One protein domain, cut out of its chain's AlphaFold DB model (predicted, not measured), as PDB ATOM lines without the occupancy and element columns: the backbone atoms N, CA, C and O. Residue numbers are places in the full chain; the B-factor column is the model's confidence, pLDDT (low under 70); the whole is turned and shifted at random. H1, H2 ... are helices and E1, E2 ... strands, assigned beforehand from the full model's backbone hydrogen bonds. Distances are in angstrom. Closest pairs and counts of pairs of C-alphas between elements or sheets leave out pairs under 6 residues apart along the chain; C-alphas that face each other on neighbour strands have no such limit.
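AT A GLANCE: This is residues 892 to 1056 of the 1148 residues of an uncharacterized protein of Thermogutta sp (UniProt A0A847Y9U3). Helix H3 runs through the middle of an elongated body of short helices and long loops, with the hairpin of E1 and E2 beside it through E1, H1 and H4 near it, and H7 packed on H1. Loop around Asn 976 makes one end; H6 lies toward the other, where residues 1024 to 1031 stick out. The printed part has 165 residues with seven named helices and two named strands, in the order H1 H2 H3 H4 H5 E1 E2 H6 H7; the sheet, E1 - E2, is antiparallel. The class is mostly helix, with 73 residues, under half, in named elements; the whole is compact, with radius of gyration of the C-alphas 16.9 A and spans of 53 by 32 by 30 A.

IN THESE COORDINATES: H1 is residues 897 to 904, beginning at C-alpha 897 (5.889, 4.851, -151.338); H2 is 907 to 911. H3, 922 to 935, is 20.1 A long; H4 is 944 to 949 and H5 966 to 971. E1, 1000 to 1005, is 15.6 A long; E2, 1008 to 1015, is 18.5 A and bends by 57 degrees at residue 1012. H6 is 1031 to 1036; H7, 1042 to 1055, is 20.4 A, ending at C-alpha 1055 (-9.846, 5.094, -150.647).

HOW THE PARTS SIT: H1 touches H7, closest C-alphas Leu 904 and Asp 1048, 6.6 A, at a steep tilt of 64 degrees. H1 and H2 only just touch, only at the corner, with 3 pairs of C-alphas within 8 A, closest Arg 901 and Gly 909, 6.9 A. The closest C-alphas of H3 and E1, Ser 933 and Val 1002, are 5.7 A apart. H4 is close but not clearly touching H3, closest C-alphas Leu 931 and Met 948, 7.6 A, at a shallow tilt of 9 degrees. H5 is apart from H3. H6 and H7 are close but not clearly touching, closest C-alphas Cys 1036 and Phe 1044, 6.2 A. In the hairpin, N 1003 and O 1010 are within hydrogen-bond range at 2.9 A. Every O i to N i+4 pair is within range in H1, H2, H3 and H4, but 0 of 2 in H5 and in H6, with 2 of 3 and 1 of 3 O i to N i+3 pairs, and 7 of 10 in H7.

THE WHOLE: The C-alphas farthest apart, Asn 976 and Thr 1029, are 53.8 A apart. The printed part has no cut; the links H4 to H5, H5 to E1 and E2 to H6 are long. Mean pLDDT of the printed part is 79.4, under 70 at residues 907 to 910, 1007 and 1020 to 1034.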
ATOM      1  N   ASN A 892      -2.693  12.346-145.375       88.38
ATOM      2  CA  ASN A 892      -1.646  13.064-144.644       88.38
ATOM      3  C   ASN A 892      -0.735  12.166-143.805       88.38
ATOM      4  O   ASN A 892       0.294  12.638-143.327       88.38
ATOM      5  N   THR A 893      -1.097  10.901-143.607       83.56
ATOM      6  CA  THR A 893      -0.331   9.929-142.813       83.56
ATOM      7  C   THR A 893       0.376   8.885-143.674       83.56
ATOM      8  O   THR A 893       0.999   7.968-143.148       83.56
ATOM      9  N   VAL A 894       0.336   9.036-145.002       86.94
ATOM     10  CA  VAL A 894       1.074   8.167-145.923       86.94
ATOM     11  C   VAL A 894       2.555   8.548-145.901       86.94
ATOM     12  O   VAL A 894       2.948   9.657-146.272       86.94
ATOM     13  N   TYR A 895       3.383   7.615-145.433       84.19
ATOM     14  CA  TYR A 895       4.839   7.767-145.348       84.19
ATOM     15  C   TYR A 895       5.602   6.741-146.197       84.19
ATOM     16  O   TYR A 895       6.772   6.948-146.478       84.19
ATOM     17  N   SER A 896       4.962   5.665-146.662       84.50
ATOM     18  CA  SER A 896       5.622   4.676-147.519       84.50
ATOM     19  C   SER A 896       5.223   4.846-148.985       84.50
ATOM     20  O   SER A 896       4.020   4.869-149.271       84.50
ATOM     21  N   PRO A 897       6.194   4.870-149.915       86.12
ATOM     22  CA  PRO A 897       5.889   4.851-151.338       86.12
ATOM     23  C   PRO A 897       5.248   3.523-151.787       86.12
ATOM     24  O   PRO A 897       4.501   3.498-152.759       86.12
ATOM     25  N   GLU A 898       5.423   2.423-151.047       84.19
ATOM     26  CA  GLU A 898       4.715   1.164-151.337       84.19
ATOM     27  C   GLU A 898       3.218   1.252-151.020       84.19
ATOM     28  O   GLU A 898       2.392   0.698-151.743       84.19
ATOM     29  N   ILE A 899       2.852   1.994-149.969       85.69
ATOM     30  CA  ILE A 899       1.442   2.291-149.678       85.69
ATOM     31  C   ILE A 899       0.878   3.192-150.780       85.69
ATOM     32  O   ILE A 899      -0.229   2.954-151.248       85.69
ATOM     33  N   TRP A 900       1.650   4.183-151.240       86.44
ATOM     34  CA  TRP A 900       1.280   5.032-152.377       86.44
ATOM     35  C   TRP A 900       1.032   4.225-153.658       86.44
ATOM     36  O   TRP A 900       0.001   4.387-154.310       86.44
ATOM     37  N   ARG A 901       1.921   3.278-153.971       84.69
ATOM     38  CA  ARG A 901       1.774   2.357-155.105       84.69
ATOM     39  C   ARG A 901       0.507   1.509-155.004       84.69
ATOM     40  O   ARG A 901      -0.227   1.402-155.981       84.69
ATOM     41  N   ALA A 902       0.226   0.951-153.826       84.00
ATOM     42  CA  ALA A 902      -0.988   0.169-153.586       84.00
ATOM     43  C   ALA A 902      -2.269   1.022-153.662       84.00
ATOM     44  O   ALA A 902      -3.293   0.557-154.164       84.00
ATOM     45  N   LEU A 903      -2.215   2.277-153.199       87.56
ATOM     46  CA  LEU A 903      -3.331   3.218-153.295       87.56
ATOM     47  C   LEU A 903      -3.698   3.502-154.748       87.56
ATOM     48  O   LEU A 903      -4.875   3.411-155.080       87.56
ATOM     49  N   LEU A 904      -2.723   3.806-155.609       84.00
ATOM     50  CA  LEU A 904      -2.983   4.132-157.015       84.00
ATOM     51  C   LEU A 904      -3.252   2.887-157.881       84.00
ATOM     52  O   LEU A 904      -4.071   2.956-158.790       84.00
ATOM     53  N   ASN A 905      -2.640   1.738-157.564       81.12
ATOM     54  CA  ASN A 905      -2.895   0.429-158.192       81.12
ATOM     55  C   ASN A 905      -2.834   0.433-159.732       81.12
ATOM     56  O   ASN A 905      -3.675  -0.170-160.401       81.12
ATOM     57  N   HIS A 906      -1.839   1.110-160.300       73.44
ATOM     58  CA  HIS A 906      -1.604   1.062-161.740       73.44
ATOM     59  C   HIS A 906      -1.000  -0.288-162.157       73.44
ATOM     60  O   HIS A 906      -0.059  -0.739-161.495       73.44
ATOM     61  N   PRO A 907      -1.479  -0.916-163.249       66.75
ATOM     62  CA  PRO A 907      -0.984  -2.213-163.719       66.75
ATOM     63  C   PRO A 907       0.543  -2.268-163.879       66.75
ATOM     64  O   PRO A 907       1.180  -3.185-163.359       66.75
ATOM     65  N   ASP A 908       1.140  -1.243-164.490       63.50
ATOM     66  CA  ASP A 908       2.581  -1.205-164.780       63.50
ATOM     67  C   ASP A 908       3.429  -1.128-163.507       63.50
ATOM     68  O   ASP A 908       4.424  -1.839-163.366       63.50
ATOM     69  N   GLY A 909       2.991  -0.327-162.530       64.31
ATOM     70  CA  GLY A 909       3.659  -0.196-161.233       64.31
ATOM     71  C   GLY A 909       3.488  -1.423-160.330       64.31
ATOM     72  O   GLY A 909       4.307  -1.660-159.439       64.31
ATOM     73  N   ILE A 910       2.441  -2.229-160.528       68.12
ATOM     74  CA  ILE A 910       2.255  -3.491-159.796       68.12
ATOM     75  C   ILE A 910       3.212  -4.557-160.328       68.12
ATOM     76  O   ILE A 910       3.854  -5.238-159.524       68.12
ATOM     77  N   LEU A 911       3.307  -4.684-161.655       71.81
ATOM     78  CA  LEU A 911       4.127  -5.696-162.324       71.81
ATOM     79  C   LEU A 911       5.624  -5.368-162.253       71.81
ATOM     80  O   LEU A 911       6.426  -6.266-162.005       71.81
ATOM     81  N   ASN A 912       5.986  -4.089-162.394       76.50
ATOM     82  CA  ASN A 912       7.360  -3.594-162.341       76.50
ATOM     83  C   ASN A 912       7.474  -2.456-161.307       76.50
ATOM     84  O   ASN A 912       7.276  -1.287-161.650       76.50
ATOM     85  N   PRO A 913       7.776  -2.756-160.027       78.25
ATOM     86  CA  PRO A 913       7.901  -1.723-159.003       78.25
ATOM     87  C   PRO A 913       9.036  -0.740-159.350       78.25
ATOM     88  O   PRO A 913      10.145  -1.184-159.665       78.25
ATOM     89  N   PRO A 914       8.792   0.584-159.293       82.31
ATOM     90  CA  PRO A 914       9.786   1.576-159.678       82.31
ATOM     91  C   PRO A 914      10.917   1.667-158.648       82.31
ATOM     92  O   PRO A 914      10.727   1.422-157.456       82.31
ATOM     93  N   ASN A 915      12.098   2.102-159.092       88.50
ATOM     94  CA  ASN A 915      13.101   2.614-158.167       88.50
ATOM     95  C   ASN A 915      12.620   3.969-157.624       88.50
ATOM     96  O   ASN A 915      12.576   4.950-158.359       88.50
ATOM     97  N   TRP A 916      12.273   4.038-156.340       86.81
ATOM     98  CA  TRP A 916      11.730   5.255-155.722       86.81
ATOM     99  C   TRP A 916      12.713   6.430-155.646       86.81
ATOM    100  O   TRP A 916      12.282   7.562-155.431       86.81
ATOM    101  N   ASP A 917      14.006   6.180-155.850       87.88
ATOM    102  CA  ASP A 917      15.034   7.222-155.919       87.88
ATOM    103  C   ASP A 917      15.214   7.784-157.346       87.88
ATOM    104  O   ASP A 917      15.914   8.780-157.529       87.88
ATOM    105  N   ASP A 918      14.589   7.165-158.355       86.19
ATOM    106  CA  ASP A 918      14.654   7.581-159.758       86.19
ATOM    107  C   ASP A 918      13.525   8.563-160.099       86.19
ATOM    108  O   ASP A 918      12.397   8.176-160.395       86.19
ATOM    109  N   SER A 919      13.829   9.860-160.081       76.06
ATOM    110  CA  SER A 919      12.866  10.909-160.425       76.06
ATOM    111  C   SER A 919      12.508  10.981-161.915       76.06
ATOM    112  O   SER A 919      11.621  11.758-162.257       76.06
ATOM    113  N   ALA A 920      13.176  10.225-162.798       80.94
ATOM    114  CA  ALA A 920      12.800  10.135-164.211       80.94
ATOM    115  C   ALA A 920      11.639   9.153-164.435       80.94
ATOM    116  O   ALA A 920      10.895   9.283-165.405       80.94
ATOM    117  N   ASN A 921      11.438   8.198-163.523       79.06
ATOM    118  CA  ASN A 921      10.289   7.308-163.571       79.06
ATOM    119  C   ASN A 921       8.993   8.079-163.216       79.06
ATOM    120  O   ASN A 921       8.910   8.649-162.121       79.06
ATOM    121  N   PRO A 922       7.943   8.058-164.062       76.19
ATOM    122  CA  PRO A 922       6.708   8.816-163.824       76.19
ATOM    123  C   PRO A 922       6.013   8.508-162.485       76.19
ATOM    124  O   PRO A 922       5.484   9.417-161.834       76.19
ATOM    125  N   PHE A 923       6.054   7.250-162.028       78.19
ATOM    126  CA  PHE A 923       5.459   6.835-160.754       78.19
ATOM    127  C   PHE A 923       6.262   7.323-159.554       78.19
ATOM    128  O   PHE A 923       5.679   7.869-158.614       78.19
ATOM    129  N   ALA A 924       7.588   7.188-159.575       82.69
ATOM    130  CA  ALA A 924       8.432   7.731-158.514       82.69
ATOM    131  C   ALA A 924       8.355   9.268-158.471       82.69
ATOM    132  O   ALA A 924       8.212   9.850-157.394       82.69
ATOM    133  N   ALA A 925       8.315   9.932-159.629       82.44
ATOM    134  CA  ALA A 925       8.073  11.369-159.728       82.44
ATOM    135  C   ALA A 925       6.710  11.782-159.142       82.44
ATOM    136  O   ALA A 925       6.606  12.838-158.519       82.44
ATOM    137  N   SER A 926       5.655  10.970-159.302       84.69
ATOM    138  CA  SER A 926       4.347  11.232-158.671       84.69
ATOM    139  C   SER A 926       4.432  11.223-157.137       84.69
ATOM    140  O   SER A 926       3.875  12.103-156.482       84.69
ATOM    141  N   TRP A 927       5.194  10.285-156.563       87.69
ATOM    142  CA  TRP A 927       5.417  10.200-155.120       87.69
ATOM    143  C   TRP A 927       6.167  11.425-154.589       87.69
ATOM    144  O   TRP A 927       5.756  12.016-153.589       87.69
ATOM    145  N   HIS A 928       7.233  11.845-155.278       85.94
ATOM    146  CA  HIS A 928       7.996  13.040-154.901       85.94
ATOM    147  C   HIS A 928       7.135  14.305-154.975       85.94
ATOM    148  O   HIS A 928       7.088  15.058-154.003       85.94
ATOM    149  N   ARG A 929       6.359  14.485-156.054       86.62
ATOM    150  CA  ARG A 929       5.413  15.607-156.203       86.62
ATOM    151  C   ARG A 929       4.354  15.630-155.099       86.62
ATOM    152  O   ARG A 929       4.088  16.686-154.528       86.62
ATOM    153  N   PHE A 930       3.780  14.475-154.754       89.88
ATOM    154  CA  PHE A 930       2.842  14.348-153.635       89.88
ATOM    155  C   PHE A 930       3.483  14.767-152.303       89.88
ATOM    156  O   PHE A 930       2.898  15.533-151.530       89.88
ATOM    157  N   LEU A 931       4.695  14.276-152.030       88.75
ATOM    158  CA  LEU A 931       5.428  14.592-150.810       88.75
ATOM    159  C   LEU A 931       5.750  16.080-150.689       88.75
ATOM    160  O   LEU A 931       5.611  16.626-149.590       88.75
ATOM    161  N   ASP A 932       6.191  16.701-151.778       86.56
ATOM    162  CA  ASP A 932       6.575  18.109-151.819       86.56
ATOM    163  C   ASP A 932       5.338  19.018-151.687       86.56
ATOM    164  O   ASP A 932       5.316  19.919-150.846       86.56
ATOM    165  N   SER A 933       4.238  18.687-152.376       89.44
ATOM    166  CA  SER A 933       2.953  19.387-152.227       89.44
ATOM    167  C   SER A 933       2.420  19.342-150.786       89.44
ATOM    168  O   SER A 933       2.009  20.366-150.244       89.44
ATOM    169  N   ARG A 934       2.472  18.179-150.117       89.19
ATOM    170  CA  ARG A 934       1.983  18.014-148.732       89.19
ATOM    171  C   ARG A 934       2.818  18.783-147.699       89.19
ATOM    172  O   ARG A 934       2.295  19.251-146.682       89.19
ATOM    173  N   ARG A 935       4.137  18.849-147.888       85.50
ATOM    174  CA  ARG A 935       5.047  19.474-146.912       85.50
ATOM    175  C   ARG A 935       5.158  20.986-147.102       85.50
ATOM    176  O   ARG A 935       5.327  21.671-146.100       85.50
ATOM    177  N   GLY A 936       5.024  21.486-148.334       84.06
ATOM    178  CA  GLY A 936       5.101  22.912-148.662       84.06
ATOM    179  C   GLY A 936       6.520  23.473-148.854       84.06
ATOM    180  O   GLY A 936       6.677  24.681-148.929       84.06
ATOM    181  N   TYR A 937       7.555  22.636-148.965       81.75
ATOM    182  CA  TYR A 937       8.949  23.048-149.198       81.75
ATOM    183  C   TYR A 937       9.736  21.984-149.976       81.75
ATOM    184  O   TYR A 937       9.453  20.796-149.845       81.75
ATOM    185  N   LEU A 938      10.751  22.388-150.745       80.50
ATOM    186  CA  LEU A 938      11.612  21.463-151.491       80.50
ATOM    187  C   LEU A 938      12.607  20.739-150.574       80.50
ATOM    188  O   LEU A 938      13.130  21.314-149.621       80.50
ATOM    189  N   VAL A 939      12.933  19.493-150.921       79.50
ATOM    190  CA  VAL A 939      14.126  18.791-150.428       79.50
ATOM    191  C   VAL A 939      15.037  18.457-151.609       79.50
ATOM    192  O   VAL A 939      14.557  18.008-152.645       79.50
ATOM    193  N   ASN A 940      16.350  18.651-151.472       74.69
ATOM    194  CA  ASN A 940      17.306  18.452-152.575       74.69
ATOM    195  C   ASN A 940      17.831  17.009-152.700       74.69
ATOM    196  O   ASN A 940      18.408  16.647-153.722       74.69
ATOM    197  N   GLY A 941      17.652  16.162-151.682       74.62
ATOM    198  CA  GLY A 941      18.069  14.756-151.740       74.62
ATOM    199  C   GLY A 941      17.178  13.912-152.657       74.62
ATOM    200  O   GLY A 941      15.962  14.070-152.647       74.62
ATOM    201  N   THR A 942      17.758  12.977-153.414       71.12
ATOM    202  CA  THR A 942      17.006  12.038-154.276       71.12
ATOM    203  C   THR A 942      16.520  10.793-153.532       71.12
ATOM    204  O   THR A 942      15.502  10.221-153.904       71.12
ATOM    205  N   ALA A 943      17.188  10.412-152.436       83.44
ATOM    206  CA  ALA A 943      16.812   9.252-151.632       83.44
ATOM    207  C   ALA A 943      15.446   9.447-150.947       83.44
ATOM    208  O   ALA A 943      15.303  10.328-150.090       83.44
ATOM    209  N   TRP A 944      14.460   8.598-151.255       79.12
ATOM    210  CA  TRP A 944      13.078   8.757-150.780       79.12
ATOM    211  C   TRP A 944      12.973   8.795-149.244       79.12
ATOM    212  O   TRP A 944      12.181   9.562-148.691       79.12
ATOM    213  N   LEU A 945      13.803   8.017-148.537       77.44
ATOM    214  CA  LEU A 945      13.816   7.973-147.070       77.44
ATOM    215  C   LEU A 945      14.327   9.288-146.464       77.44
ATOM    216  O   LEU A 945      13.754   9.788-145.495       77.44
ATOM    217  N   SER A 946      15.383   9.860-147.047       77.81
ATOM    218  CA  SER A 946      15.926  11.156-146.629       77.81
ATOM    219  C   SER A 946      14.904  12.260-146.880       77.81
ATOM    220  O   SER A 946      14.591  13.020-145.963       77.81
ATOM    221  N   ARG A 947      14.273  12.259-148.066       79.69
ATOM    222  CA  ARG A 947      13.182  13.184-148.394       79.69
ATOM    223  C   ARG A 947      12.032  13.090-147.405       79.69
ATOM    224  O   ARG A 947      11.453  14.108-147.056       79.69
ATOM    225  N   MET A 948      11.654  11.898-146.960       79.69
ATOM    226  CA  MET A 948      10.537  11.713-146.031       79.69
ATOM    227  C   MET A 948      10.802  12.301-144.635       79.69
ATOM    228  O   MET A 948       9.864  12.737-143.964       79.69
ATOM    229  N   LEU A 949      12.050  12.264-144.163       79.75
ATOM    230  CA  LEU A 949      12.386  12.571-142.771       79.75
ATOM    231  C   LEU A 949      12.833  14.017-142.532       79.75
ATOM    232  O   LEU A 949      12.749  14.461-141.381       79.75
ATOM    233  N   GLU A 950      13.267  14.717-143.576       82.88
ATOM    234  CA  GLU A 950      13.775  16.090-143.524       82.88
ATOM    235  C   GLU A 950      12.713  17.100-143.052       82.88
ATOM    236  O   GLU A 950      11.517  16.924-143.293       82.88
ATOM    237  N   LEU A 951      13.155  18.128-142.323       84.38
ATOM    238  CA  LEU A 951      12.327  19.205-141.778       84.38
ATOM    239  C   LEU A 951      12.868  20.547-142.266       84.38
ATOM    240  O   LEU A 951      14.082  20.744-142.289       84.38
ATOM    241  N   ASN A 952      11.970  21.477-142.577       79.56
ATOM    242  CA  ASN A 952      12.337  22.858-142.859       79.56
ATOM    243  C   ASN A 952      12.470  23.648-141.533       79.56
ATOM    244  O   ASN A 952      11.592  23.526-140.677       79.56
ATOM    245  N   PRO A 953      13.539  24.433-141.309       81.50
ATOM    246  CA  PRO A 953      13.657  25.291-140.127       81.50
ATOM    247  C   PRO A 953      12.587  26.397-140.032       81.50
ATOM    248  O   PRO A 953      12.225  26.765-138.917       81.50
ATOM    249  N   ASP A 954      12.059  26.895-141.157       77.56
ATOM    250  CA  ASP A 954      10.995  27.914-141.205       77.56
ATOM    251  C   ASP A 954       9.639  27.367-140.760       77.56
ATOM    252  O   ASP A 954       8.850  28.057-140.114       77.56
ATOM    253  N   TYR A 955       9.387  26.095-141.068       78.56
ATOM    254  CA  TYR A 955       8.206  25.364-140.627       78.56
ATOM    255  C   TYR A 955       8.667  23.977-140.180       78.56
ATOM    256  O   TYR A 955       8.764  23.076-141.021       78.56
ATOM    257  N   PRO A 956       8.957  23.772-138.876       79.44
ATOM    258  CA  PRO A 956       9.518  22.529-138.338       79.44
ATOM    259  C   PRO A 956       8.468  21.404-138.288       79.44
ATOM    260  O   PRO A 956       8.192  20.799-137.254       79.44
ATOM    261  N   THR A 957       7.855  21.124-139.433       80.25
ATOM    262  CA  THR A 957       6.789  20.161-139.677       80.25
ATOM    263  C   THR A 957       7.027  19.455-141.010       80.25
ATOM    264  O   THR A 957       7.619  20.007-141.932       80.25
ATOM    265  N   ARG A 958       6.520  18.227-141.139       80.56
ATOM    266  CA  ARG A 958       6.455  17.487-142.418       80.56
ATOM    267  C   ARG A 958       5.146  17.734-143.175       80.56
ATOM    268  O   ARG A 958       4.899  17.114-144.203       80.56
ATOM    269  N   LEU A 959       4.284  18.579-142.611       83.75
ATOM    270  CA  LEU A 959       2.910  18.840-143.026       83.75
ATOM    271  C   LEU A 959       2.665  20.357-143.003       83.75
ATOM    272  O   LEU A 959       1.839  20.828-142.222       83.75
ATOM    273  N   GLY A 960       3.433  21.126-143.778       82.88
ATOM    274  CA  GLY A 960       3.217  22.572-143.916       82.88
ATOM    275  C   GLY A 960       1.947  22.888-144.709       82.88
ATOM    276  O   GLY A 960       1.181  23.752-144.298       82.88
ATOM    277  N   ASN A 961       1.651  22.106-145.754       85.62
ATOM    278  CA  ASN A 961       0.431  22.217-146.560       85.62
ATOM    279  C   ASN A 961      -0.331  20.870-146.644       85.62
ATOM    280  O   ASN A 961      -0.403  20.237-147.703       85.62
ATOM    281  N   PRO A 962      -0.890  20.368-145.529       88.62
ATOM    282  CA  PRO A 962      -1.596  19.090-145.524       88.62
ATOM    283  C   PRO A 962      -2.924  19.162-146.290       88.62
ATOM    284  O   PRO A 962      -3.539  20.219-146.418       88.62
ATOM    285  N   PHE A 963      -3.402  18.007-146.744       90.31
ATOM    286  CA  PHE A 963      -4.726  17.841-147.343       90.31
ATOM    287  C   PHE A 963      -5.823  18.022-146.294       90.31
ATOM    288  O   PHE A 963      -5.748  17.451-145.207       90.31
ATOM    289  N   ARG A 964      -6.847  18.820-146.594       86.69
ATOM    290  CA  ARG A 964      -7.998  19.122-145.729       86.69
ATOM    291  C   ARG A 964      -9.243  19.341-146.605       86.69
ATOM    292  O   ARG A 964      -9.157  19.273-147.826       86.69
ATOM    293  N   GLY A 965     -10.396  19.583-145.979       85.38
ATOM    294  CA  GLY A 965     -11.541  20.179-146.686       85.38
ATOM    295  C   GLY A 965     -11.256  21.637-147.066       85.38
ATOM    296  O   GLY A 965     -10.310  22.226-146.529       85.38
ATOM    297  N   PHE A 966     -12.066  22.230-147.943       85.56
ATOM    298  CA  PHE A 966     -11.806  23.571-148.507       85.56
ATOM    299  C   PHE A 966     -11.689  24.660-147.418       85.56
ATOM    300  O   PHE A 966     -10.759  25.466-147.418       85.56
ATOM    301  N   GLY A 967     -12.542  24.606-146.386       78.25
ATOM    302  CA  GLY A 967     -12.493  25.524-145.237       78.25
ATOM    303  C   GLY A 967     -11.259  25.357-144.337       78.25
ATOM    304  O   GLY A 967     -11.055  26.111-143.389       78.25
ATOM    305  N   GLY A 968     -10.412  24.358-144.602       75.88
ATOM    306  CA  GLY A 968      -9.137  24.169-143.920       75.88
ATOM    307  C   GLY A 968      -8.142  25.307-144.156       75.88
ATOM    308  O   GLY A 968      -7.298  25.519-143.287       75.88
ATOM    309  N   TYR A 969      -8.271  26.045-145.266       76.62
ATOM    310  CA  TYR A 969      -7.441  27.210-145.598       76.62
ATOM    311  C   TYR A 969      -7.472  28.281-144.496       76.62
ATOM    312  O   TYR A 969      -6.431  28.673-143.974       76.62
ATOM    313  N   SER A 970      -8.669  28.682-144.060       73.88
ATOM    314  CA  SER A 970      -8.867  29.737-143.052       73.88
ATOM    315  C   SER A 970      -8.483  29.322-141.628       73.88
ATOM    316  O   SER A 970      -8.489  30.137-140.714       73.88
ATOM    317  N   ASN A 971      -8.165  28.042-141.415       72.81
ATOM    318  CA  ASN A 971      -7.811  27.494-140.105       72.81
ATOM    319  C   ASN A 971      -6.296  27.268-139.958       72.81
ATOM    320  O   ASN A 971      -5.859  26.517-139.077       72.81
ATOM    321  N   VAL A 972      -5.490  27.871-140.836       75.44
ATOM    322  CA  VAL A 972      -4.028  27.828-140.762       75.44
ATOM    323  C   VAL A 972      -3.535  28.953-139.852       75.44
ATOM    324  O   VAL A 972      -3.874  30.112-140.083       75.44
ATOM    325  N   PRO A 973      -2.740  28.649-138.810       72.12
ATOM    326  CA  PRO A 973      -2.185  29.685-137.954       72.12
ATOM    327  C   PRO A 973      -1.186  30.553-138.737       72.12
ATOM    328  O   PRO A 973      -0.380  30.006-139.498       72.12
ATOM    329  N   PRO A 974      -1.180  31.880-138.526       70.12
ATOM    330  CA  PRO A 974      -0.173  32.749-139.120       70.12
ATOM    331  C   PRO A 974       1.213  32.393-138.565       70.12
ATOM    332  O   PRO A 974       1.375  32.135-137.369       70.12
ATOM    333  N   THR A 975       2.229  32.382-139.429       75.06
ATOM    334  CA  THR A 975       3.618  32.077-139.049       75.06
ATOM    335  C   THR A 975       4.585  33.090-139.636       75.06
ATOM    336  O   THR A 975       4.434  33.465-140.795       75.06
ATOM    337  N   ASN A 976       5.635  33.425-138.885       81.25
ATOM    338  CA  ASN A 976       6.763  34.201-139.392       81.25
ATOM    339  C   ASN A 976       7.925  33.245-139.711       81.25
ATOM    340  O   ASN A 976       8.487  32.682-138.766       81.25
ATOM    341  N   PRO A 977       8.267  33.030-140.993       78.50
ATOM    342  CA  PRO A 977       9.408  32.200-141.367       78.50
ATOM    343  C   PRO A 977      10.723  32.821-140.867       78.50
ATOM    344  O   PRO A 977      10.814  34.030-140.636       78.50
ATOM    345  N   VAL A 978      11.739  31.981-140.655       80.31
ATOM    346  CA  VAL A 978      13.082  32.396-140.218       80.31
ATOM    347  C   VAL A 978      13.787  33.149-141.348       80.31
ATOM    348  O   VAL A 978      14.427  34.171-141.094       80.31
ATOM    349  N   ASP A 979      13.640  32.686-142.589       77.81
ATOM    350  CA  ASP A 979      13.969  33.455-143.788       77.81
ATOM    351  C   ASP A 979      12.766  34.303-144.216       77.81
ATOM    352  O   ASP A 979      11.731  33.785-144.631       77.81
ATOM    353  N   ALA A 980      12.914  35.628-144.164       74.69
ATOM    354  CA  ALA A 980      11.879  36.571-144.589       74.69
ATOM    355  C   ALA A 980      11.543  36.481-146.093       74.69
ATOM    356  O   ALA A 980      10.551  37.061-146.531       74.69
ATOM    357  N   ASN A 981      12.359  35.782-146.891       74.94
ATOM    358  CA  ASN A 981      12.056  35.494-148.289       74.94
ATOM    359  C   ASN A 981      11.158  34.264-148.464       74.94
ATOM    360  O   ASN A 981      10.644  34.080-149.566       74.94
ATOM    361  N   ASN A 982      10.947  33.444-147.439       77.88
ATOM    362  CA  ASN A 982      10.037  32.306-147.517       77.88
ATOM    363  C   ASN A 982       8.593  32.742-147.183       77.88
ATOM    364  O   ASN A 982       8.401  33.728-146.473       77.88
ATOM    365  N   PRO A 983       7.562  32.076-147.734       78.56
ATOM    366  CA  PRO A 983       6.150  32.417-147.486       78.56
ATOM    367  C   PRO A 983       5.712  32.134-146.034       78.56
ATOM    368  O   PRO A 983       6.353  31.366-145.328       78.56
ATOM    369  N   SER A 984       4.613  32.690-145.524       80.31
ATOM    370  CA  SER A 984       4.009  32.138-144.294       80.31
ATOM    371  C   SER A 984       3.296  30.804-144.584       80.31
ATOM    372  O   SER A 984       3.026  30.480-145.738       80.31
ATOM    373  N   LEU A 985       2.929  30.022-143.558       79.25
ATOM    374  CA  LEU A 985       2.107  28.815-143.750       79.25
ATOM    375  C   LEU A 985       0.766  29.111-144.440       79.25
ATOM    376  O   LEU A 985       0.242  28.243-145.132       79.25
ATOM    377  N   GLN A 986       0.207  30.305-144.239       75.81
ATOM    378  CA  GLN A 986      -1.035  30.716-144.890       75.81
ATOM    379  C   GLN A 986      -0.789  31.041-146.371       75.81
ATOM    380  O   GLN A 986      -1.536  30.577-147.234       75.81
ATOM    381  N   ASP A 987       0.316  31.733-146.666       78.44
ATOM    382  CA  ASP A 987       0.731  32.042-148.039       78.44
ATOM    383  C   ASP A 987       1.102  30.776-148.830       78.44
ATOM    384  O   ASP A 987       0.923  30.752-150.037       78.44
ATOM    385  N   LEU A 988       1.553  29.696-148.170       78.81
ATOM    386  CA  LEU A 988       1.839  28.405-148.822       78.81
ATOM    387  C   LEU A 988       0.615  27.753-149.476       78.81
ATOM    388  O   LEU A 988       0.786  26.905-150.352       78.81
ATOM    389  N   ILE A 989      -0.599  28.044-149.000       78.94
ATOM    390  CA  ILE A 989      -1.813  27.429-149.545       78.94
ATOM    391  C   ILE A 989      -2.380  28.280-150.681       78.94
ATOM    392  O   ILE A 989      -2.856  27.709-151.652       78.94
ATOM    393  N   GLU A 990      -2.293  29.610-150.599       79.12
ATOM    394  CA  GLU A 990      -2.817  30.611-151.551       79.12
ATOM    395  C   GLU A 990      -4.344  30.606-151.784       79.12
ATOM    396  O   GLU A 990      -4.956  31.672-151.782       79.12
ATOM    397  N   ARG A 991      -4.975  29.441-152.001       84.00
ATOM    398  CA  ARG A 991      -6.365  29.271-152.476       84.00
ATOM    399  C   ARG A 991      -7.096  28.156-151.725       84.00
ATOM    400  O   ARG A 991      -6.467  27.234-151.214       84.00
ATOM    401  N   GLU A 992      -8.428  28.172-151.718       86.31
ATOM    402  CA  GLU A 992      -9.227  27.136-151.034       86.31
ATOM    403  C   GLU A 992      -9.028  25.749-151.659       86.31
ATOM    404  O   GLU A 992      -8.781  24.770-150.948       86.31
ATOM    405  N   VAL A 993      -9.037  25.673-152.997       89.06
ATOM    406  CA  VAL A 993      -8.864  24.407-153.731       89.06
ATOM    407  C   VAL A 993      -7.525  23.738-153.425       89.06
ATOM    408  O   VAL A 993      -7.443  22.508-153.383       89.06
ATOM    409  N   ASN A 994      -6.493  24.531-153.121       88.56
ATOM    410  CA  ASN A 994      -5.150  24.050-152.821       88.56
ATOM    411  C   ASN A 994      -5.090  23.278-151.497       88.56
ATOM    412  O   ASN A 994      -4.138  22.534-151.282       88.56
ATOM    413  N   ALA A 995      -6.106  23.387-150.632       87.19
ATOM    414  CA  ALA A 995      -6.246  22.537-149.454       87.19
ATOM    415  C   ALA A 995      -6.820  21.146-149.791       87.19
ATOM    416  O   ALA A 995      -6.581  20.196-149.044       87.19
ATOM    417  N   THR A 996      -7.499  20.980-150.926       90.44
ATOM    418  CA  THR A 996      -8.284  19.782-151.277       90.44
ATOM    419  C   THR A 996      -7.496  18.752-152.107       90.44
ATOM    420  O   THR A 996      -6.286  18.896-152.316       90.44
ATOM    421  N   LEU A 997      -8.177  17.694-152.578       91.81
ATOM    422  CA  LEU A 997      -7.638  16.731-153.552       91.81
ATOM    423  C   LEU A 997      -7.451  17.335-154.952       91.81
ATOM    424  O   LEU A 997      -6.624  16.841-155.706       91.81
ATOM    425  N   LEU A 998      -8.170  18.408-155.292       92.12
ATOM    426  CA  LEU A 998      -8.113  19.044-156.613       92.12
ATOM    427  C   LEU A 998      -6.925  20.007-156.766       92.12
ATOM    428  O   LEU A 998      -6.833  20.705-157.767       92.12
ATOM    429  N   ARG A 999      -6.013  20.075-155.792       90.19
ATOM    430  CA  ARG A 999      -4.885  21.016-155.793       90.19
ATOM    431  C   ARG A 999      -3.910  20.812-156.975       90.19
ATOM    432  O   ARG A 999      -3.747  19.678-157.440       90.19
ATOM    433  N   PRO A1000      -3.208  21.870-157.414       88.81
ATOM    434  CA  PRO A1000      -2.184  21.772-158.447       88.81
ATOM    435  C   PRO A1000      -0.920  21.058-157.964       88.81
ATOM    436  O   PRO A1000      -0.611  21.009-156.767       88.81
ATOM    437  N   ALA A1001      -0.152  20.523-158.916       86.50
ATOM    438  CA  ALA A1001       1.220  20.108-158.668       86.50
ATOM    439  C   ALA A1001       2.087  21.333-158.344       86.50
ATOM    440  O   ALA A1001       1.842  22.434-158.837       86.50
ATOM    441  N   VAL A1002       3.109  21.132-157.518       85.50
ATOM    442  CA  VAL A1002       4.005  22.198-157.056       85.50
ATOM    443  C   VAL A1002       5.381  21.994-157.677       85.50
ATOM    444  O   VAL A1002       5.913  20.882-157.653       85.50
ATOM    445  N   ARG A1003       5.954  23.064-158.223       84.56
ATOM    446  CA  ARG A1003       7.381  23.186-158.547       84.56
ATOM    447  C   ARG A1003       8.022  24.144-157.546       84.56
ATOM    448  O   ARG A1003       7.322  24.823-156.804       84.56
ATOM    449  N   TYR A1004       9.345  24.158-157.478       79.56
ATOM    450  CA  TYR A1004      10.061  25.057-156.580       79.56
ATOM    451  C   TYR A1004      11.098  25.847-157.358       79.56
ATOM    452  O   TYR A1004      11.987  25.250-157.963       79.56
ATOM    453  N   ASP A1005      10.997  27.171-157.281       77.25
ATOM    454  CA  ASP A1005      12.012  28.106-157.756       77.25
ATOM    455  C   ASP A1005      12.584  28.868-156.558       77.25
ATOM    456  O   ASP A1005      11.845  29.402-155.732       77.25
ATOM    457  N   ASN A1006      13.911  28.871-156.409       74.25
ATOM    458  CA  ASN A1006      14.610  29.474-155.268       74.25
ATOM    459  C   ASN A1006      13.979  29.138-153.896       74.25
ATOM    460  O   ASN A1006      13.796  30.015-153.055       74.25
ATOM    461  N   ASN A1007      13.628  27.863-153.670       69.75
ATOM    462  CA  ASN A1007      12.940  27.347-152.473       69.75
ATOM    463  C   ASN A1007      11.512  27.876-152.213       69.75
ATOM    464  O   ASN A1007      10.895  27.460-151.229       69.75
ATOM    465  N   ARG A1008      10.943  28.703-153.095       75.62
ATOM    466  CA  ARG A1008       9.533  29.100-153.036       75.62
ATOM    467  C   ARG A1008       8.668  28.110-153.815       75.62
ATOM    468  O   ARG A1008       9.046  27.748-154.929       75.62
ATOM    469  N   PRO A1009       7.538  27.644-153.254       79.81
ATOM    470  CA  PRO A1009       6.592  26.840-154.012       79.81
ATOM    471  C   PRO A1009       5.945  27.697-155.099       79.81
ATOM    472  O   PRO A1009       5.490  28.806-154.840       79.81
ATOM    473  N   GLU A1010       5.881  27.145-156.298       83.44
ATOM    474  CA  GLU A1010       5.133  27.673-157.424       83.44
ATOM    475  C   GLU A1010       4.095  26.625-157.826       83.44
ATOM    476  O   GLU A1010       4.424  25.480-158.167       83.44
ATOM    477  N   PHE A1011       2.820  26.996-157.745       81.75
ATOM    478  CA  PHE A1011       1.741  26.137-158.205       81.75
ATOM    479  C   PHE A1011       1.713  26.102-159.730       81.75
ATOM    480  O   PHE A1011       1.579  27.121-160.402       81.75
ATOM    481  N   THR A1012       1.825  24.896-160.273       82.12
ATOM    482  CA  THR A1012       1.733  24.658-161.715       82.12
ATOM    483  C   THR A1012       0.285  24.722-162.195       82.12
ATOM    484  O   THR A1012      -0.658  24.722-161.404       82.12
ATOM    485  N   LYS A1013       0.100  24.709-163.515       79.88
ATOM    486  CA  LYS A1013      -1.218  24.638-164.157       79.88
ATOM    487  C   LYS A1013      -1.756  23.200-164.266       79.88
ATOM    488  O   LYS A1013      -2.860  22.990-164.754       79.88
ATOM    489  N   THR A1014      -1.008  22.203-163.787       79.12
ATOM    490  CA  THR A1014      -1.377  20.783-163.858       79.12
ATOM    491  C   THR A1014      -1.933  20.292-162.516       79.12
ATOM    492  O   THR A1014      -1.282  20.492-161.487       79.12
ATOM    493  N   PRO A1015      -3.080  19.590-162.483       86.94
ATOM    494  CA  PRO A1015      -3.554  18.917-161.276       86.94
ATOM    495  C   PRO A1015      -2.547  17.911-160.704       86.94
ATOM    496  O   PRO A1015      -1.904  17.162-161.441       86.94
ATOM    497  N   LEU A1016      -2.435  17.848-159.373       88.38
ATOM    498  CA  LEU A1016      -1.457  16.987-158.696       88.38
ATOM    499  C   LEU A1016      -1.670  15.492-158.976       88.38
ATOM    500  O   LEU A1016      -0.698  14.748-159.106       88.38
ATOM    501  N   PHE A1017      -2.931  15.061-159.042       87.88
ATOM    502  CA  PHE A1017      -3.327  13.662-159.238       87.88
ATOM    503  C   PHE A1017      -3.859  13.395-160.650       87.88
ATOM    504  O   PHE A1017      -4.714  12.536-160.839       87.88
ATOM    505  N   GLN A1018      -3.386  14.154-161.637       80.12
ATOM    506  CA  GLN A1018      -3.635  13.827-163.035       80.12
ATOM    507  C   GLN A1018      -2.907  12.524-163.399       80.12
ATOM    508  O   GLN A1018      -1.729  12.362-163.065       80.12
ATOM    509  N   SER A1019      -3.588  11.625-164.117       73.81
ATOM    510  CA  SER A1019      -2.945  10.449-164.714       73.81
ATOM    511  C   SER A1019      -1.762  10.876-165.601       73.81
ATOM    512  O   SER A1019      -1.864  11.888-166.304       73.81
ATOM    513  N   PRO A1020      -0.641  10.132-165.615       67.88
ATOM    514  CA  PRO A1020       0.400  10.367-166.609       67.88
ATOM    515  C   PRO A1020      -0.172  10.156-168.026       67.88
ATOM    516  O   PRO A1020      -1.067   9.319-168.185       67.88
ATOM    517  N   PRO A1021       0.311  10.894-169.042       62.09
ATOM    518  CA  PRO A1021      -0.069  10.642-170.431       62.09
ATOM    519  C   PRO A1021       0.328   9.217-170.847       62.09
ATOM    520  O   PRO A1021       1.321   8.670-170.361       62.09
ATOM    521  N   THR A1022      -0.471   8.604-171.717       57.88
ATOM    522  CA  THR A1022      -0.262   7.256-172.264       57.88
ATOM    523  C   THR A1022       0.810   7.276-173.361       57.88
ATOM    524  O   THR A1022       0.652   8.004-174.328       57.88
ATOM    525  N   ASP A1023       1.893   6.519-173.139       52.16
ATOM    526  CA  ASP A1023       3.101   6.255-173.960       52.16
ATOM    527  C   ASP A1023       3.644   7.369-174.913       52.16
ATOM    528  O   ASP A1023       3.088   7.601-175.985       52.16
ATOM    529  N   PRO A1024       4.777   8.025-174.566       49.00
ATOM    530  CA  PRO A1024       5.318   9.213-175.233       49.00
ATOM    531  C   PRO A1024       6.476   8.984-176.237       49.00
ATOM    532  O   PRO A1024       7.172   9.953-176.551       49.00
ATOM    533  N   GLU A1025       6.759   7.766-176.723       48.56
ATOM    534  CA  GLU A1025       7.912   7.574-177.636       48.56
ATOM    535  C   GLU A1025       7.672   8.072-179.078       48.56
ATOM    536  O   GLU A1025       8.612   8.605-179.671       48.56
ATOM    537  N   ASP A1026       6.447   7.970-179.623       51.66
ATOM    538  CA  ASP A1026       6.052   8.567-180.917       51.66
ATOM    539  C   ASP A1026       4.512   8.542-181.143       51.66
ATOM    540  O   ASP A1026       3.963   7.548-181.638       51.66
ATOM    541  N   PRO A1027       3.781   9.628-180.818       49.00
ATOM    542  CA  PRO A1027       2.336   9.733-181.057       49.00
ATOM    543  C   PRO A1027       1.946   9.599-182.538       49.00
ATOM    544  O   PRO A1027       0.809   9.249-182.844       49.00
ATOM    545  N   ALA A1028       2.877   9.845-183.468       51.16
ATOM    546  CA  ALA A1028       2.613   9.746-184.900       51.16
ATOM    547  C   ALA A1028       2.607   8.296-185.416       51.16
ATOM    548  O   ALA A1028       2.206   8.065-186.557       51.16
ATOM    549  N   THR A1029       3.047   7.313-184.615       51.69
ATOM    550  CA  THR A1029       3.135   5.905-185.045       51.69
ATOM    551  C   THR A1029       2.440   4.898-184.124       51.69
ATOM    552  O   THR A1029       2.160   3.787-184.578       51.69
ATOM    553  N   ASN A1030       2.092   5.257-182.881       57.16
ATOM    554  CA  ASN A1030       1.510   4.331-181.896       57.16
ATOM    555  C   ASN A1030       0.037   4.638-181.542       57.16
ATOM    556  O   ASN A1030      -0.329   4.803-180.376       57.16
ATOM    557  N   HIS A1031      -0.831   4.678-182.562       62.94
ATOM    558  CA  HIS A1031      -2.268   5.000-182.444       62.94
ATOM    559  C   HIS A1031      -3.090   4.029-181.572       62.94
ATOM    560  O   HIS A1031      -4.263   4.277-181.292       62.94
ATOM    561  N   GLU A1032      -2.506   2.909-181.139       60.56
ATOM    562  CA  GLU A1032      -3.181   1.895-180.326       60.56
ATOM    563  C   GLU A1032      -3.516   2.377-178.908       60.56
ATOM    564  O   GLU A1032      -4.420   1.818-178.298       60.56
ATOM    565  N   TRP A1033      -2.860   3.428-178.396       64.25
ATOM    566  CA  TRP A1033      -3.070   3.950-177.033       64.25
ATOM    567  C   TRP A1033      -3.963   5.194-176.964       64.25
ATOM    568  O   TRP A1033      -4.339   5.631-175.874       64.25
ATOM    569  N   GLU A1034      -4.363   5.746-178.111       68.50
ATOM    570  CA  GLU A1034      -5.127   6.995-178.173       68.50
ATOM    571  C   GLU A1034      -6.547   6.892-177.593       68.50
ATOM    572  O   GLU A1034      -7.120   7.900-177.181       68.50
ATOM    573  N   TYR A1035      -7.121   5.685-177.503       71.50
ATOM    574  CA  TYR A1035      -8.443   5.483-176.894       71.50
ATOM    575  C   TYR A1035      -8.471   5.872-175.404       71.50
ATOM    576  O   TYR A1035      -9.533   6.196-174.865       71.50
ATOM    577  N   CYS A1036      -7.312   5.819-174.737       73.00
ATOM    578  CA  CYS A1036      -7.141   6.175-173.331       73.00
ATOM    579  C   CYS A1036      -6.357   7.470-173.102       73.00
ATOM    580  O   CYS A1036      -5.908   7.731-171.982       73.00
ATOM    581  N   ASP A1037      -6.254   8.300-174.141       74.56
ATOM    582  CA  ASP A1037      -5.626   9.612-174.071       74.56
ATOM    583  C   ASP A1037      -6.403  10.555-173.132       74.56
ATOM    584  O   ASP A1037      -7.592  10.839-173.308       74.56
ATOM    585  N   ILE A1038      -5.698  11.082-172.129       76.25
ATOM    586  CA  ILE A1038      -6.212  12.032-171.139       76.25
ATOM    587  C   ILE A1038      -6.585  13.397-171.732       76.25
ATOM    588  O   ILE A1038      -7.246  14.186-171.050       76.25
ATOM    589  N   ASN A1039      -6.129  13.717-172.945       72.62
ATOM    590  CA  ASN A1039      -6.472  14.924-173.699       72.62
ATOM    591  C   ASN A1039      -7.721  14.727-174.570       72.62
ATOM    592  O   ASN A1039      -8.337  15.713-174.945       72.62
ATOM    593  N   ARG A1040      -8.133  13.486-174.856       74.31
ATOM    594  CA  ARG A1040      -9.333  13.186-175.663       74.31
ATOM    595  C   ARG A1040     -10.491  12.633-174.833       74.31
ATOM    596  O   ARG A1040     -11.625  12.617-175.304       74.31
ATOM    597  N   ASN A1041     -10.222  12.159-173.614       80.56
ATOM    598  CA  ASN A1041     -11.200  11.489-172.765       80.56
ATOM    599  C   ASN A1041     -11.087  11.883-171.271       80.56
ATOM    600  O   ASN A1041     -10.081  11.573-170.609       80.56
ATOM    601  N   PRO A1042     -12.130  12.507-170.683       83.56
ATOM    602  CA  PRO A1042     -12.054  13.049-169.328       83.56
ATOM    603  C   PRO A1042     -12.014  11.950-168.255       83.56
ATOM    604  O   PRO A1042     -11.460  12.164-167.173       83.56
ATOM    605  N   PHE A1043     -12.520  10.745-168.547       88.06
ATOM    606  CA  PHE A1043     -12.485   9.616-167.615       88.06
ATOM    607  C   PHE A1043     -11.056   9.268-167.196       88.06
ATOM    608  O   PHE A1043     -10.757   9.148-166.006       88.06
ATOM    609  N   PHE A1044     -10.148   9.140-168.166       83.62
ATOM    610  CA  PHE A1044      -8.760   8.772-167.892       83.62
ATOM    611  C   PHE A1044      -8.006   9.883-167.169       83.62
ATOM    612  O   PHE A1044      -7.152   9.594-166.323       83.62
ATOM    613  N   ARG A1045      -8.370  11.144-167.422       82.88
ATOM    614  CA  ARG A1045      -7.819  12.291-166.701       82.88
ATOM    615  C   ARG A1045      -8.166  12.260-165.213       82.88
ATOM    616  O   ARG A1045      -7.286  12.489-164.384       82.88
ATOM    617  N   TYR A1046      -9.415  11.943-164.874       87.31
ATOM    618  CA  TYR A1046      -9.897  11.922-163.489       87.31
ATOM    619  C   TYR A1046      -9.784  10.567-162.791       87.31
ATOM    620  O   TYR A1046     -10.086  10.474-161.601       87.31
ATOM    621  N   ARG A1047      -9.334   9.518-163.486       87.12
ATOM    622  CA  ARG A1047      -9.248   8.146-162.958       87.12
ATOM    623  C   ARG A1047      -8.580   8.069-161.585       87.12
ATOM    624  O   ARG A1047      -9.134   7.462-160.666       87.12
ATOM    625  N   ASP A1048      -7.416   8.695-161.436       87.12
ATOM    626  CA  ASP A1048      -6.640   8.642-160.195       87.12
ATOM    627  C   ASP A1048      -7.328   9.431-159.066       87.12
ATOM    628  O   ASP A1048      -7.383   8.960-157.927       87.12
ATOM    629  N   LEU A1049      -7.951  10.573-159.382       90.50
ATOM    630  CA  LEU A1049      -8.772  11.343-158.441       90.50
ATOM    631  C   LEU A1049      -9.977  10.536-157.947       90.50
ATOM    632  O   LEU A1049     -10.151  10.382-156.740       90.50
ATOM    633  N   MET A1050     -10.768   9.977-158.864       90.94
ATOM    634  CA  MET A1050     -11.941   9.149-158.562       90.94
ATOM    635  C   MET A1050     -11.585   7.959-157.669       90.94
ATOM    636  O   MET A1050     -12.273   7.667-156.687       90.94
ATOM    637  N   ARG A1051     -10.453   7.307-157.953       89.75
ATOM    638  CA  ARG A1051      -9.931   6.226-157.118       89.75
ATOM    639  C   ARG A1051      -9.560   6.712-155.716       89.75
ATOM    640  O   ARG A1051      -9.951   6.082-154.732       89.75
ATOM    641  N   LEU A1052      -8.823   7.818-155.606       90.69
ATOM    642  CA  LEU A1052      -8.444   8.389-154.312       90.69
ATOM    643  C   LEU A1052      -9.681   8.788-153.495       90.69
ATOM    644  O   LEU A1052      -9.736   8.463-152.311       90.69
ATOM    645  N   GLY A1053     -10.701   9.388-154.114       88.50
ATOM    646  CA  GLY A1053     -11.944   9.796-153.446       88.50
ATOM    647  C   GLY A1053     -12.648   8.675-152.666       88.50
ATOM    648  O   GLY A1053     -13.260   8.941-151.633       88.50
ATOM    649  N   ASN A1054     -12.501   7.419-153.101       86.44
ATOM    650  CA  ASN A1054     -13.043   6.250-152.402       86.44
ATOM    651  C   ASN A1054     -12.141   5.705-151.294       86.44
ATOM    652  O   ASN A1054     -12.631   5.160-150.305       86.44
ATOM    653  N   LEU A1055     -10.823   5.802-151.474       87.94
ATOM    654  CA  LEU A1055      -9.846   5.094-150.647       87.94
ATOM    655  C   LEU A1055      -9.220   5.969-149.563       87.94
ATOM    656  O   LEU A1055      -8.654   5.434-148.607       87.94
ATOM    657  N   VAL A1056      -9.282   7.297-149.696       89.81
ATOM    658  CA  VAL A1056      -8.610   8.213-148.772       89.81
ATOM    659  C   VAL A1056      -9.573   9.116-148.009       89.81
ATOM    660  O   VAL A1056     -10.672   9.433-148.445       89.81
TER     661      VAL A1056